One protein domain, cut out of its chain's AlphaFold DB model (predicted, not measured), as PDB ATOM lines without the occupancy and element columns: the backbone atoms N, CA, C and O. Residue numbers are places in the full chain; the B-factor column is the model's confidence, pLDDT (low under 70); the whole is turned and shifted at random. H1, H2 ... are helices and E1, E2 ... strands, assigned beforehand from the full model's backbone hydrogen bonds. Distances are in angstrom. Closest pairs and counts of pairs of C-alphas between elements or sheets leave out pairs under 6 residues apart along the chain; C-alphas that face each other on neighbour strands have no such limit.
ATOM      1  N   LYS A  14     149.121 141.658 229.104       90.31
ATOM      2  CA  LYS A  14     148.886 140.512 228.215       90.31
ATOM      3  C   LYS A  14     147.732 140.804 227.273       90.31
ATOM      4  O   LYS A  14     146.815 141.547 227.618       90.31
ATOM      5  N   LEU A  15     147.748 140.165 226.105       90.56
ATOM      6  CA  LEU A  15     146.566 140.132 225.250       90.56
ATOM      7  C   LEU A  15     145.412 139.455 225.994       90.56
ATOM      8  O   LEU A  15     145.605 138.452 226.688       90.56
ATOM      9  N   SER A  16     144.214 140.013 225.855       91.19
ATOM     10  CA  SER A  16     143.022 139.474 226.500       91.19
ATOM     11  C   SER A  16     142.686 138.070 225.975       91.19
ATOM     12  O   SER A  16     143.015 137.736 224.830       91.19
ATOM     13  N   PRO A  17     141.941 137.254 226.745       92.88
ATOM     14  CA  PRO A  17     141.467 135.955 226.270       92.88
ATOM     15  C   PRO A  17     140.677 136.041 224.956       92.88
ATOM     16  O   PRO A  17     140.833 135.182 224.091       92.88
ATOM     17  N   LYS A  18     139.878 137.100 224.773       92.44
ATOM     18  CA  LYS A  18     139.087 137.329 223.557       92.44
ATOM     19  C   LYS A  18     139.978 137.563 222.339       92.44
ATOM     20  O   LYS A  18     139.731 137.002 221.275       92.44
ATOM     21  N   THR A  19     141.011 138.384 222.493       92.25
ATOM     22  CA  THR A  19     141.967 138.674 221.420       92.25
ATOM     23  C   THR A  19     142.809 137.440 221.094       92.25
ATOM     24  O   THR A  19     142.966 137.093 219.924       92.25
ATOM     25  N   LEU A  20     143.274 136.716 222.117       94.50
ATOM     26  CA  LEU A  20     144.006 135.460 221.945       94.50
ATOM     27  C   LEU A  20     143.169 134.390 221.244       94.50
ATOM     28  O   LEU A  20     143.692 133.676 220.397       94.50
ATOM     29  N   PHE A  21     141.878 134.287 221.559       95.62
ATOM     30  CA  PHE A  21     140.989 133.327 220.911       95.62
ATOM     31  C   PHE A  21     140.944 133.527 219.392       95.62
ATOM     32  O   PHE A  21     141.077 132.557 218.654       95.62
ATOM     33  N   LYS A  22     140.849 134.777 218.923       94.31
ATOM     34  CA  LYS A  22     140.850 135.086 217.486       94.31
ATOM     35  C   LYS A  22     142.179 134.733 216.815       94.31
ATOM     36  O   LYS A  22     142.177 134.083 215.779       94.31
ATOM     37  N   PHE A  23     143.312 135.075 217.434       94.50
ATOM     38  CA  PHE A  23     144.625 134.657 216.926       94.50
ATOM     39  C   PHE A  23     144.770 133.132 216.881       94.50
ATOM     40  O   PHE A  23     145.292 132.597 215.912       94.50
ATOM     41  N   LYS A  24     144.258 132.407 217.884       96.00
ATOM     42  CA  LYS A  24     144.291 130.936 217.908       96.00
ATOM     43  C   LYS A  24     143.538 130.306 216.729       96.00
ATOM     44  O   LYS A  24     143.904 129.217 216.307       96.00
ATOM     45  N   GLN A  25     142.490 130.956 216.224       95.12
ATOM     46  CA  GLN A  25     141.716 130.458 215.080       95.12
ATOM     47  C   GLN A  25     142.454 130.611 213.744       95.12
ATOM     48  O   GLN A  25     142.152 129.882 212.805       95.12
ATOM     49  N   SER A  26     143.388 131.558 213.648       92.88
ATOM     50  CA  SER A  26     144.040 131.936 212.387       92.88
ATOM     51  C   SER A  26     145.522 131.568 212.320       92.88
ATOM     52  O   SER A  26     146.091 131.569 211.233       92.88
ATOM     53  N   LEU A  27     146.148 131.261 213.456       94.31
ATOM     54  CA  LEU A  27     147.574 130.963 213.560       94.31
ATOM     55  C   LEU A  27     147.836 129.486 213.835       94.31
ATOM     56  O   LEU A  27     147.061 128.815 214.521       94.31
ATOM     57  N   ASN A  28     148.986 128.995 213.376       95.94
ATOM     58  CA  ASN A  28     149.466 127.679 213.792       95.94
ATOM     59  C   ASN A  28     149.965 127.695 215.253       95.94
ATOM     60  O   ASN A  28     150.104 128.748 215.877       95.94
ATOM     61  N   SER A  29     150.250 126.515 215.815       94.81
ATOM     62  CA  SER A  29     150.650 126.379 217.226       94.81
ATOM     63  C   SER A  29     151.886 127.218 217.578       94.81
ATOM     64  O   SER A  29     151.881 127.927 218.584       94.81
ATOM     65  N   THR A  30     152.922 127.193 216.735       94.94
ATOM     66  CA  THR A  30     154.184 127.913 216.966       94.94
ATOM     67  C   THR A  30     153.971 129.423 216.971       94.94
ATOM     68  O   THR A  30     154.404 130.113 217.895       94.94
ATOM     69  N   GLU A  31     153.260 129.941 215.975       94.19
ATOM     70  CA  GLU A  31     152.915 131.360 215.864       94.19
ATOM     71  C   GLU A  31     152.034 131.814 217.029       94.19
ATOM     72  O   GLU A  31     152.290 132.840 217.661       94.19
ATOM     73  N   PHE A  32     151.033 131.011 217.389       95.25
ATOM     74  CA  PHE A  32     150.152 131.324 218.503       95.25
ATOM     75  C   PHE A  32     150.904 131.404 219.836       95.25
ATOM     76  O   PHE A  32     150.593 132.271 220.655       95.25
ATOM     77  N   GLN A  33     151.917 130.559 220.070       93.19
ATOM     78  CA  GLN A  33     152.750 130.676 221.273       93.19
ATOM     79  C   GLN A  33     153.502 132.010 221.326       93.19
ATOM     80  O   GLN A  33     153.590 132.603 222.403       93.19
ATOM     81  N   GLN A  34     153.983 132.525 220.189       90.50
ATOM     82  CA  GLN A  34     154.621 133.847 220.134       90.50
ATOM     83  C   GLN A  34     153.636 134.946 220.549       90.50
ATOM     84  O   GLN A  34     153.945 135.762 221.419       90.50
ATOM     85  N   VAL A  35     152.416 134.916 220.006       91.81
ATOM     86  CA  VAL A  35     151.357 135.879 220.349       91.81
ATOM     87  C   VAL A  35     150.946 135.771 221.820       91.81
ATOM     88  O   VAL A  35     150.857 136.774 222.525       91.81
ATOM     89  N   LYS A  36     150.733 134.553 222.325       92.25
ATOM     90  CA  LYS A  36     150.332 134.288 223.717       92.25
ATOM     91  C   LYS A  36     151.371 134.775 224.731       92.25
ATOM     92  O   LYS A  36     151.018 135.209 225.835       92.25
ATOM     93  N   ASN A  37     152.650 134.696 224.379       89.38
ATOM     94  CA  ASN A  37     153.749 135.074 225.261       89.38
ATOM     95  C   ASN A  37     154.136 136.550 225.162       89.38
ATOM     96  O   ASN A  37     154.889 137.017 226.012       89.38
ATOM     97  N   PHE A  38     153.555 137.302 224.225       87.69
ATOM     98  CA  PHE A  38     153.749 138.743 224.122       87.69
ATOM     99  C   PHE A  38     153.386 139.476 225.416       87.69
ATOM    100  O   PHE A  38     152.360 139.184 226.050       87.69
ATOM    101  N   ARG A  39     154.225 140.442 225.802       85.19
ATOM    102  CA  ARG A  39     154.016 141.306 226.965       85.19
ATOM    103  C   ARG A  39     154.229 142.769 226.594       85.19
ATOM    104  O   ARG A  39     155.211 143.094 225.939       85.19
ATOM    105  N   ALA A  40     153.316 143.631 227.039       81.00
ATOM    106  CA  ALA A  40     153.421 145.088 226.930       81.00
ATOM    107  C   ALA A  40     152.545 145.781 227.991       81.00
ATOM    108  O   ALA A  40     151.568 145.205 228.464       81.00
ATOM    109  N   GLY A  41     152.882 147.017 228.368       77.12
ATOM    110  CA  GLY A  41     152.242 147.746 229.476       77.12
ATOM    111  C   GLY A  41     152.555 147.200 230.883       77.12
ATOM    112  O   GLY A  41     153.272 146.216 231.045       77.12
ATOM    113  N   LYS A  42     152.011 147.835 231.928       77.75
ATOM    114  CA  LYS A  42     152.309 147.508 233.336       77.75
ATOM    115  C   LYS A  42     151.638 146.208 233.809       77.75
ATOM    116  O   LYS A  42     150.899 145.526 233.097       77.75
ATOM    117  N   ARG A  43     151.885 145.859 235.076       77.56
ATOM    118  CA  ARG A  43     151.157 144.797 235.784       77.56
ATOM    119  C   ARG A  43     149.647 145.058 235.706       77.56
ATOM    120  O   ARG A  43     149.203 146.178 235.925       77.56
ATOM    121  N   TYR A  44     148.879 144.003 235.426       81.12
ATOM    122  CA  TYR A  44     147.416 144.022 235.260       81.12
ATOM    123  C   TYR A  44     146.886 144.702 233.992       81.12
ATOM    124  O   TYR A  44     145.668 144.755 233.830       81.12
ATOM    125  N   THR A  45     147.729 145.164 233.072       85.19
ATOM    126  CA  THR A  45     147.258 145.666 231.777       85.19
ATOM    127  C   THR A  45     146.732 144.520 230.900       85.19
ATOM    128  O   THR A  45     147.439 143.552 230.627       85.19
ATOM    129  N   ASN A  46     145.491 144.636 230.439       89.31
ATOM    130  CA  ASN A  46     144.915 143.811 229.383       89.31
ATOM    131  C   ASN A  46     144.947 144.588 228.069       89.31
ATOM    132  O   ASN A  46     144.593 145.767 228.042       89.31
ATOM    133  N   ILE A  47     145.358 143.908 227.001       89.00
ATOM    134  CA  ILE A  47     145.457 144.463 225.652       89.00
ATOM    135  C   ILE A  47     144.408 143.786 224.772       89.00
ATOM    136  O   ILE A  47     144.417 142.565 224.592       89.00
ATOM    137  N   ASP A  48     143.509 144.579 224.216       91.31
ATOM    138  CA  ASP A  48     142.443 144.140 223.331       91.31
ATOM    139  C   ASP A  48     142.631 144.719 221.933       91.31
ATOM    140  O   ASP A  48     142.868 145.912 221.782       91.31
ATOM    141  N   ILE A  49     142.483 143.896 220.894       91.12
ATOM    142  CA  ILE A  49     142.391 144.399 219.518       91.12
ATOM    143  C   ILE A  49     140.916 144.511 219.160       91.12
ATOM    144  O   ILE A  49     140.224 143.495 219.011       91.12
ATOM    145  N   VAL A  50     140.437 145.747 219.049       91.75
ATOM    146  CA  VAL A  50     139.027 146.073 218.823       91.75
ATOM    147  C   VAL A  50     138.859 146.835 217.524       91.75
ATOM    148  O   VAL A  50     139.624 147.746 217.235       91.75
ATOM    149  N   THR A  51     137.826 146.484 216.766       91.62
ATOM    150  CA  THR A  51     137.370 147.289 215.634       91.62
ATOM    151  C   THR A  51     136.089 147.997 216.037       91.62
ATOM    152  O   THR A  51     135.173 147.359 216.560       91.62
ATOM    153  N   ILE A  52     136.039 149.302 215.809       91.56
ATOM    154  CA  ILE A  52     134.912 150.167 216.150       91.56
ATOM    155  C   ILE A  52     134.348 150.743 214.853       91.56
ATOM    156  O   ILE A  52     135.097 151.076 213.936       91.56
ATOM    157  N   ASN A  53     133.020 150.807 214.776       90.81
ATOM    158  CA  ASN A  53     132.318 151.512 213.714       90.81
ATOM    159  C   ASN A  53     132.251 152.994 214.084       90.81
ATOM    160  O   ASN A  53     131.795 153.321 215.181       90.81
ATOM    161  N   ASN A  54     132.667 153.858 213.170       87.56
ATOM    162  CA  ASN A  54     132.519 155.298 213.316       87.56
ATOM    163  C   ASN A  54     131.150 155.761 212.820       87.56
ATOM    164  O   ASN A  54     130.334 154.968 212.341       87.56
ATOM    165  N   GLU A  55     130.899 157.059 212.957       88.62
ATOM    166  CA  GLU A  55     129.681 157.669 212.442       88.62
ATOM    167  C   GLU A  55     129.547 157.430 210.926       88.62
ATOM    168  O   GLU A  55     130.547 157.485 210.200       88.62
ATOM    169  N   PRO A  56     128.330 157.136 210.431       89.88
ATOM    170  CA  PRO A  56     128.100 156.958 209.006       89.88
ATOM    171  C   PRO A  56     128.476 158.215 208.220       89.88
ATOM    172  O   PRO A  56     128.033 159.317 208.537       89.88
ATOM    173  N   VAL A  57     129.241 158.038 207.147       90.19
ATOM    174  CA  VAL A  57     129.639 159.115 206.239       90.19
ATOM    175  C   VAL A  57     128.924 158.926 204.909       90.19
ATOM    176  O   VAL A  57     128.878 157.821 204.359       90.19
ATOM    177  N   ARG A  58     128.365 160.012 204.375       91.94
ATOM    178  CA  ARG A  58     127.737 160.019 203.054       91.94
ATOM    179  C   ARG A  58     128.757 160.444 202.005       91.94
ATOM    180  O   ARG A  58     129.326 161.528 202.091       91.94
ATOM    181  N   LEU A  59     129.001 159.578 201.032       90.56
ATOM    182  CA  LEU A  59     129.916 159.841 199.927       90.56
ATOM    183  C   LEU A  59     129.271 160.782 198.894       90.56
ATOM    184  O   LEU A  59     128.041 160.819 198.795       90.56
ATOM    185  N   PRO A  60     130.069 161.474 198.057       88.31
ATOM    186  CA  PRO A  60     129.553 162.298 196.958       88.31
ATOM    187  C   PRO A  60     128.665 161.529 195.969       88.31
ATOM    188  O   PRO A  60     127.796 162.111 195.333       88.31
ATOM    189  N   SER A  61     128.843 160.208 195.877       89.12
ATOM    190  CA  SER A  61     128.000 159.301 195.088       89.12
ATOM    191  C   SER A  61     126.614 159.037 195.697       89.12
ATOM    192  O   SER A  61     125.823 158.296 195.120       89.12
ATOM    193  N   GLY A  62     126.315 159.581 196.881       88.94
ATOM    194  CA  GLY A  62     125.074 159.352 197.626       88.94
ATOM    195  C   GLY A  62     125.081 158.098 198.507       88.94
ATOM    196  O   GLY A  62     124.202 157.968 199.363       88.94
ATOM    197  N   ALA A  63     126.075 157.217 198.350       89.06
ATOM    198  CA  ALA A  63     126.245 156.017 199.163       89.06
ATOM    199  C   ALA A  63     126.587 156.360 200.624       89.06
ATOM    200  O   ALA A  63     127.363 157.277 200.892       89.06
ATOM    201  N   VAL A  64     126.033 155.597 201.567       88.94
ATOM    202  CA  VAL A  64     126.366 155.699 202.993       88.94
ATOM    203  C   VAL A  64     127.344 154.588 203.340       88.94
ATOM    204  O   VAL A  64     127.049 153.409 203.146       88.94
ATOM    205  N   VAL A  65     128.506 154.965 203.861       88.69
ATOM    206  CA  VAL A  65     129.517 154.033 204.362       88.69
ATOM    207  C   VAL A  65     129.669 154.215 205.864       88.69
ATOM    208  O   VAL A  65     129.558 155.324 206.374       88.69
ATOM    209  N   ILE A  66     129.926 153.122 206.577       88.56
ATOM    210  CA  ILE A  66     130.250 153.150 208.006       88.56
ATOM    211  C   ILE A  66     131.740 152.829 208.116       88.56
ATOM    212  O   ILE A  66     132.107 151.650 208.004       88.56
ATOM    213  N   PRO A  67     132.611 153.844 208.265       88.44
ATOM    214  CA  PRO A  67     134.038 153.615 208.406       88.44
ATOM    215  C   PRO A  67     134.310 152.764 209.640       88.44
ATOM    216  O   PRO A  67     133.620 152.860 210.658       88.44
ATOM    217  N   LYS A  68     135.331 151.920 209.541       92.25
ATOM    218  CA  LYS A  68     135.780 151.079 210.644       92.25
ATOM    219  C   LYS A  68     137.205 151.443 210.980       92.25
ATOM    220  O   LYS A  68     138.016 151.596 210.077       92.25
ATOM    221  N   GLU A  69     137.514 151.499 212.262       92.94
ATOM    222  CA  GLU A  69     138.871 151.714 212.745       92.94
ATOM    223  C   GLU A  69     139.239 150.612 213.729       92.94
ATOM    224  O   GLU A  69     138.443 150.236 214.595       92.94
ATOM    225  N   THR A  70     140.450 150.077 213.593       92.31
ATOM    226  CA  THR A  70     140.988 149.085 214.522       92.31
ATOM    227  C   THR A  70     141.978 149.738 215.472       92.31
ATOM    228  O   THR A  70     142.876 150.472 215.058       92.31
ATOM    229  N   PHE A  71     141.827 149.426 216.756       91.31
ATOM    230  CA  PHE A  71     142.633 149.943 217.850       91.31
ATOM    231  C   PHE A  71     143.226 148.809 218.681       91.31
ATOM    232  O   PHE A  71     142.598 147.764 218.865       91.31
ATOM    233  N   ALA A  72     144.401 149.061 219.251       89.94
ATOM    234  CA  ALA A  72     144.856 148.378 220.452       89.94
ATOM    235  C   ALA A  72     144.335 149.147 221.672       89.94
ATOM    236  O   ALA A  72     144.739 150.286 221.917       89.94
ATOM    237  N   GLU A  73     143.412 148.542 222.407       89.88
ATOM    238  CA  GLU A  73     142.836 149.058 223.644       89.88
ATOM    239  C   GLU A  73     143.582 148.483 224.852       89.88
ATOM    240  O   GLU A  73     143.766 147.276 224.974       89.88
ATOM    241  N   PHE A  74     143.994 149.361 225.758       87.06
ATOM    242  CA  PHE A  74     144.687 149.048 226.997       87.06
ATOM    243  C   PHE A  74     143.752 149.344 228.157       87.06
ATOM    244  O   PHE A  74     143.309 150.482 228.333       87.06
ATOM    245  N   ALA A  75     143.481 148.330 228.967       87.31
ATOM    246  CA  ALA A  75     142.643 148.449 230.148       87.31
ATOM    247  C   ALA A  75     143.351 147.864 231.369       87.31
ATOM    248  O   ALA A  75     144.084 146.881 231.270       87.31
ATOM    249  N   ASN A  76     143.110 148.435 232.546       84.12
ATOM    250  CA  ASN A  76     143.544 147.815 233.792       84.12
ATOM    251  C   ASN A  76     142.545 146.719 234.187       84.12
ATOM    252  O   ASN A  76     141.393 147.002 234.500       84.12
ATOM    253  N   SER A  77     142.995 145.467 234.217       80.44
ATOM    254  CA  SER A  77     142.159 144.303 234.540       80.44
ATOM    255  C   SER A  77     141.575 144.316 235.956       80.44
ATOM    256  O   SER A  77     140.608 143.603 236.211       80.44
ATOM    257  N   ARG A  78     142.116 145.127 236.874       81.81
ATOM    258  CA  ARG A  78     141.566 145.313 238.228       81.81
ATOM    259  C   ARG A  78     140.507 146.409 238.317       81.81
ATOM    260  O   ARG A  78     139.734 146.417 239.268       81.81
ATOM    261  N   ALA A  79     140.456 147.322 237.351       79.75
ATOM    262  CA  ALA A  79     139.519 148.438 237.354       79.75
ATOM    263  C   ALA A  79     138.411 148.176 236.329       79.75
ATOM    264  O   ALA A  79     138.553 148.488 235.150       79.75
ATOM    265  N   LYS A  80     137.287 147.608 236.790       66.31
ATOM    266  CA  LYS A  80     136.154 147.192 235.937       66.31
ATOM    267  C   LYS A  80     135.611 148.322 235.044       66.31
ATOM    268  O   LYS A  80     135.217 148.054 233.915       66.31
ATOM    269  N   ASN A  81     135.676 149.566 235.528       70.06
ATOM    270  CA  ASN A  81     135.315 150.791 234.803       70.06
ATOM    271  C   ASN A  81     136.506 151.762 234.687       70.06
ATOM    272  O   ASN A  81     136.325 152.976 234.643       70.06
ATOM    273  N   GLY A  82     137.734 151.240 234.729       68.25
ATOM    274  CA  GLY A  82     138.934 152.062 234.643       68.25
ATOM    275  C   GLY A  82     139.069 152.749 233.287       68.25
ATOM    276  O   GLY A  82     138.510 152.293 232.286       68.25
ATOM    277  N   LEU A  83     139.853 153.828 233.261       73.19
ATOM    278  CA  LEU A  83     140.221 154.510 232.026       73.19
ATOM    279  C   LEU A  83     140.807 153.509 231.023       73.19
ATOM    280  O   LEU A  83     141.671 152.691 231.351       73.19
ATOM    281  N   LYS A  84     140.303 153.591 229.793       82.06
ATOM    282  CA  LYS A  84     140.772 152.807 228.656       82.06
ATOM    283  C   LYS A  84     141.589 153.708 227.759       82.06
ATOM    284  O   LYS A  84     141.138 154.784 227.376       82.06
ATOM    285  N   SER A  85     142.769 153.236 227.398       82.81
ATOM    286  CA  SER A  85     143.660 153.935 226.478       82.81
ATOM    287  C   SER A  85     143.635 153.229 225.133       82.81
ATOM    288  O   SER A  85     143.533 152.005 225.095       82.81
ATOM    289  N   ARG A  86     143.704 153.964 224.023       87.06
ATOM    290  CA  ARG A  86     143.647 153.368 222.681       87.06
ATOM    291  C   ARG A  86     144.760 153.886 221.790       87.06
ATOM    292  O   ARG A  86     145.043 155.079 221.755       87.06
ATOM    293  N   ILE A  87     145.339 152.975 221.020       86.56
ATOM    294  CA  ILE A  87     146.266 153.269 219.930       86.56
ATOM    295  C   ILE A  87     145.584 152.854 218.633       86.56
ATOM    296  O   ILE A  87     145.239 151.684 218.477       86.56
ATOM    297  N   LYS A  88     145.379 153.801 217.711       88.81
ATOM    298  CA  LYS A  88     144.870 153.492 216.370       88.81
ATOM    299  C   LYS A  88     145.914 152.676 215.610       88.81
ATOM    300  O   LYS A  88     147.078 153.065 215.573       88.81
ATOM    301  N   LEU A  89     145.477 151.562 215.031       87.25
ATOM    302  CA  LEU A  89     146.311 150.639 214.261       87.25
ATOM    303  C   LEU A  89     146.023 150.720 212.761       87.25
ATOM    304  O   LEU A  89     146.948 150.610 211.965       87.25
ATOM    305  N   ALA A  90     144.752 150.878 212.375       89.44
ATOM    306  CA  ALA A  90     144.349 150.923 210.971       89.44
ATOM    307  C   ALA A  90     142.960 151.541 210.766       89.44
ATOM    308  O   ALA A  90     142.087 151.438 211.633       89.44
ATOM    309  N   ASP A  91     142.753 152.087 209.569       88.88
ATOM    310  CA  ASP A  91     141.451 152.430 208.992       88.88
ATOM    311  C   ASP A  91     140.838 151.191 208.324       88.88
ATOM    312  O   ASP A  91     140.898 151.004 207.111       88.88
ATOM    313  N   GLY A  92     140.327 150.275 209.141       89.25
ATOM    314  CA  GLY A  92     139.634 149.075 208.684       89.25
ATOM    315  C   GLY A  92     139.727 147.933 209.685       89.25
ATOM    316  O   GLY A  92     140.234 148.098 210.792       89.25
ATOM    317  N   ILE A  93     139.232 146.756 209.293       88.38
ATOM    318  CA  ILE A  93     139.413 145.510 210.052       88.38
ATOM    319  C   ILE A  93     140.798 144.946 209.734       88.38
ATOM    320  O   ILE A  93     141.158 144.823 208.564       88.38
ATOM    321  N   LEU A  94     141.539 144.552 210.768       89.19
ATOM    322  CA  LEU A  94     142.786 143.811 210.604       89.19
ATOM    323  C   LEU A  94     142.560 142.296 210.782       89.19
ATOM    324  O   LEU A  94     141.833 141.899 211.701       89.19
ATOM    325  N   PRO A  95     143.167 141.443 209.937       90.56
ATOM    326  CA  PRO A  95     143.138 139.996 210.131       90.56
ATOM    327  C   PRO A  95     143.976 139.596 211.352       90.56
ATOM    328  O   PRO A  95     144.943 140.256 211.706       90.56
ATOM    329  N   TYR A  96     143.639 138.492 212.014       91.06
ATOM    330  CA  TYR A  96     144.373 138.027 213.198       91.06
ATOM    331  C   TYR A  96     145.531 137.092 212.807       91.06
ATOM    332  O   TYR A  96     145.607 135.956 213.264       91.06
ATOM    333  N   ASP A  97     146.431 137.574 211.946       93.44
ATOM    334  CA  ASP A  97     147.595 136.838 211.433       93.44
ATOM    335  C   ASP A  97     148.941 137.377 211.970       93.44
ATOM    336  O   ASP A  97     149.003 138.387 212.681       93.44
ATOM    337  N   MET A  98     150.054 136.712 211.633       91.62
ATOM    338  CA  MET A  98     151.385 137.113 212.113       91.62
ATOM    339  C   MET A  98     151.879 138.429 211.514       91.62
ATOM    340  O   MET A  98     152.680 139.122 212.146       91.62
ATOM    341  N   ARG A  99     151.423 138.798 210.313       91.31
ATOM    342  CA  ARG A  99     151.768 140.089 209.704       91.31
ATOM    343  C   ARG A  99     151.158 141.224 210.516       91.31
ATOM    344  O   ARG A  99     151.853 142.174 210.870       91.31
ATOM    345  N   THR A 100     149.888 141.079 210.865       87.06
ATOM    346  CA  THR A 100     149.153 142.016 211.707       87.06
ATOM    347  C   THR A 100     149.725 142.046 213.111       87.06
ATOM    348  O   THR A 100     149.944 143.123 213.656       87.06
ATOM    349  N   PHE A 101     150.031 140.887 213.695       88.88
ATOM    350  CA  PHE A 101     150.658 140.839 215.009       88.88
ATOM    351  C   PHE A 101     151.983 141.615 215.034       88.88
ATOM    352  O   PHE A 101     152.175 142.430 215.928       88.88
ATOM    353  N   LYS A 102     152.855 141.452 214.030       88.06
ATOM    354  CA  LYS A 102     154.109 142.223 213.921       88.06
ATOM    355  C   LYS A 102     153.875 143.730 213.769       88.06
ATOM    356  O   LYS A 102     154.612 144.518 214.353       88.06
ATOM    357  N   LEU A 103     152.859 144.132 213.003       84.62
ATOM    358  CA  LEU A 103     152.474 145.540 212.875       84.62
ATOM    359  C   LEU A 103     152.040 146.113 214.230       84.62
ATOM    360  O   LEU A 103     152.517 147.168 214.642       84.62
ATOM    361  N   ILE A 104     151.174 145.386 214.940       81.12
ATOM    362  CA  ILE A 104     150.701 145.762 216.272       81.12
ATOM    363  C   ILE A 104     151.892 145.894 217.214       81.12
ATOM    364  O   ILE A 104     152.062 146.938 217.829       81.12
ATOM    365  N   THR A 105     152.740 144.873 217.322       79.19
ATOM    366  CA  THR A 105     153.865 144.894 218.266       79.19
ATOM    367  C   THR A 105     154.829 146.036 217.966       79.19
ATOM    368  O   THR A 105     155.281 146.685 218.905       79.19
ATOM    369  N   HIS A 106     155.084 146.344 216.692       80.88
ATOM    370  CA  HIS A 106     155.899 147.489 216.296       80.88
ATOM    371  C   HIS A 106     155.302 148.819 216.776       80.88
ATOM    372  O   HIS A 106     155.984 149.586 217.457       80.88
ATOM    373  N   GLU A 107     154.023 149.074 216.490       78.50
ATOM    374  CA  GLU A 107     153.339 150.299 216.925       78.50
ATOM    375  C   GLU A 107     153.249 150.404 218.454       78.50
ATOM    376  O   GLU A 107     153.416 151.485 219.024       78.50
ATOM    377  N   LEU A 108     153.044 149.279 219.142       75.81
ATOM    378  CA  LEU A 108     152.991 149.239 220.601       75.81
ATOM    379  C   LEU A 108     154.352 149.508 221.249       75.81
ATOM    380  O   LEU A 108     154.409 150.250 222.227       75.81
ATOM    381  N   ILE A 109     155.439 148.949 220.707       67.81
ATOM    382  CA  ILE A 109     156.807 149.217 221.176       67.81
ATOM    383  C   ILE A 109     157.165 150.681 220.930       67.81
ATOM    384  O   ILE A 109     157.671 151.347 221.831       67.81
ATOM    385  N   LYS A 110     156.842 151.212 219.746       70.44
ATOM    386  CA  LYS A 110     157.094 152.614 219.394       70.44
ATOM    387  C   LYS A 110     156.389 153.586 220.342       70.44
ATOM    388  O   LYS A 110     156.945 154.622 220.683       70.44
ATOM    389  N   ARG A 111     155.178 153.250 220.794       68.56
ATOM    390  CA  ARG A 111     154.422 154.035 221.785       68.56
ATOM    391  C   ARG A 111     154.729 153.655 223.241       68.56
ATOM    392  O   ARG A 111     154.088 154.184 224.150       68.56
ATOM    393  N   GLY A 112     155.701 152.771 223.474       59.88
ATOM    394  CA  GLY A 112     155.984 152.118 224.754       59.88
ATOM    395  C   GLY A 112     156.162 153.054 225.952       59.88
ATOM    396  O   GLY A 112     155.588 152.781 227.002       59.88
ATOM    397  N   GLU A 113     156.876 154.174 225.811       55.16
ATOM    398  CA  GLU A 113     157.052 155.141 226.911       55.16
ATOM    399  C   GLU A 113     155.742 155.865 227.256       55.16
ATOM    400  O   GLU A 113     155.355 155.922 228.424       55.16
ATOM    401  N   SER A 114     154.978 156.295 226.244       60.66
ATOM    402  CA  SER A 114     153.671 156.931 226.459       60.66
ATOM    403  C   SER A 114     152.680 155.998 227.164       60.66
ATOM    404  O   SER A 114     151.964 156.418 228.067       60.66
ATOM    405  N   LEU A 115     152.690 154.701 226.832       59.28
ATOM    406  CA  LEU A 115     151.842 153.697 227.482       59.28
ATOM    407  C   LEU A 115     152.203 153.459 228.954       59.28
ATOM    408  O   LEU A 115     151.334 153.073 229.738       59.28
ATOM    409  N   LEU A 116     153.467 153.653 229.344       55.50
ATOM    410  CA  LEU A 116     153.915 153.513 230.733       55.50
ATOM    411  C   LEU A 116     153.539 154.733 231.590       55.50
ATOM    412  O   LEU A 116     153.234 154.565 232.778       55.50
ATOM    413  N   ASP A 117     153.503 155.924 230.996       55.44
ATOM    414  CA  ASP A 117     153.106 157.165 231.671       55.44
ATOM    415  C   ASP A 117     151.589 157.298 231.871       55.44
ATOM    416  O   ASP A 117     151.163 157.898 232.852       55.44
ATOM    417  N   MET A 118     150.763 156.654 231.037       53.81
ATOM    418  CA  MET A 118     149.290 156.672 231.158       53.81
ATOM    419  C   MET A 118     148.728 155.998 232.423       53.81
ATOM    420  O   MET A 118     147.533 156.094 232.695       53.81
ATOM    421  N   PHE A 119     149.564 155.292 233.185       50.22
ATOM    422  CA  PHE A 119     149.192 154.622 234.436       50.22
ATOM    423  C   PHE A 119     149.989 155.165 235.635       50.22
ATOM    424  O   PHE A 119     150.353 154.381 236.522       50.22
TER     425      PHE A 119
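AT A GLANCE: This is residues 14 to 119 of the 120 residues of an uncharacterized protein of Candidatus Gastranaerophilales bacterium (UniProt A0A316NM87). A narrow, strongly twisted sheet of three strands has helix H3 slantwise over one face, while H1 of the helical hairpin H1 and H2 grazes it beside E1. Residues 54 to 67, between E1 and E2, form a long arm that sticks out from this body. The printed part has 106 residues with four named helices and three named strands, in the order H1 H2 E1 E2 E3 H3 H4; the sheet runs E1 E2 E3, antiparallel, and the class is mixed. It is only just compact, close to loose, with a radius of gyration of the C-alphas of 15.3 A and spans of 48 by 34 by 26 A.

IN THESE COORDINATES: Find C-alpha 45 at (147.258, 145.666, 231.777); from there E1, residues 45 to 53, runs 24.2 A and bends by 51 degrees at residue 49. E2 is residues 68 to 76, 24.6 A, and E3 residues 85 to 90, 15.8 A. H3, residues 98 to 110, spans 18.1 A. H1, residues 17 to 26, begins at C-alpha 17 (141.467, 135.955, 226.270); H2 is residues 29 to 37. H4, residues 112 to 117, ends at C-alpha 117 (153.106, 157.165, 231.671).

HOW THE PARTS SIT: The strands form a meander, each the antiparallel neighbour of the one before: look for N 48 and O 73 at 2.8 A, and N 72 and O 87 at 2.9 A. H3 on one face makes two layers, 9.9 A over the sheet; the C-alphas of Leu 89 and Ile 104 are its closest to E3, 6.9 A. H1 touches H2 at Lys 24 and Phe 32, C-alphas 5.9 A apart. Every O i to N i+4 pair is within hydrogen-bond range in H2, H3 and H4; in H1, 5 of 6.

THE WHOLE: The C-alphas of Arg 43 and Ser 61 are farthest apart, 49.0 A. The printed part has no cut, and the link E1 to E2 is long. Residues 80, 82, 109 and 111 to 119 have pLDDT under 70.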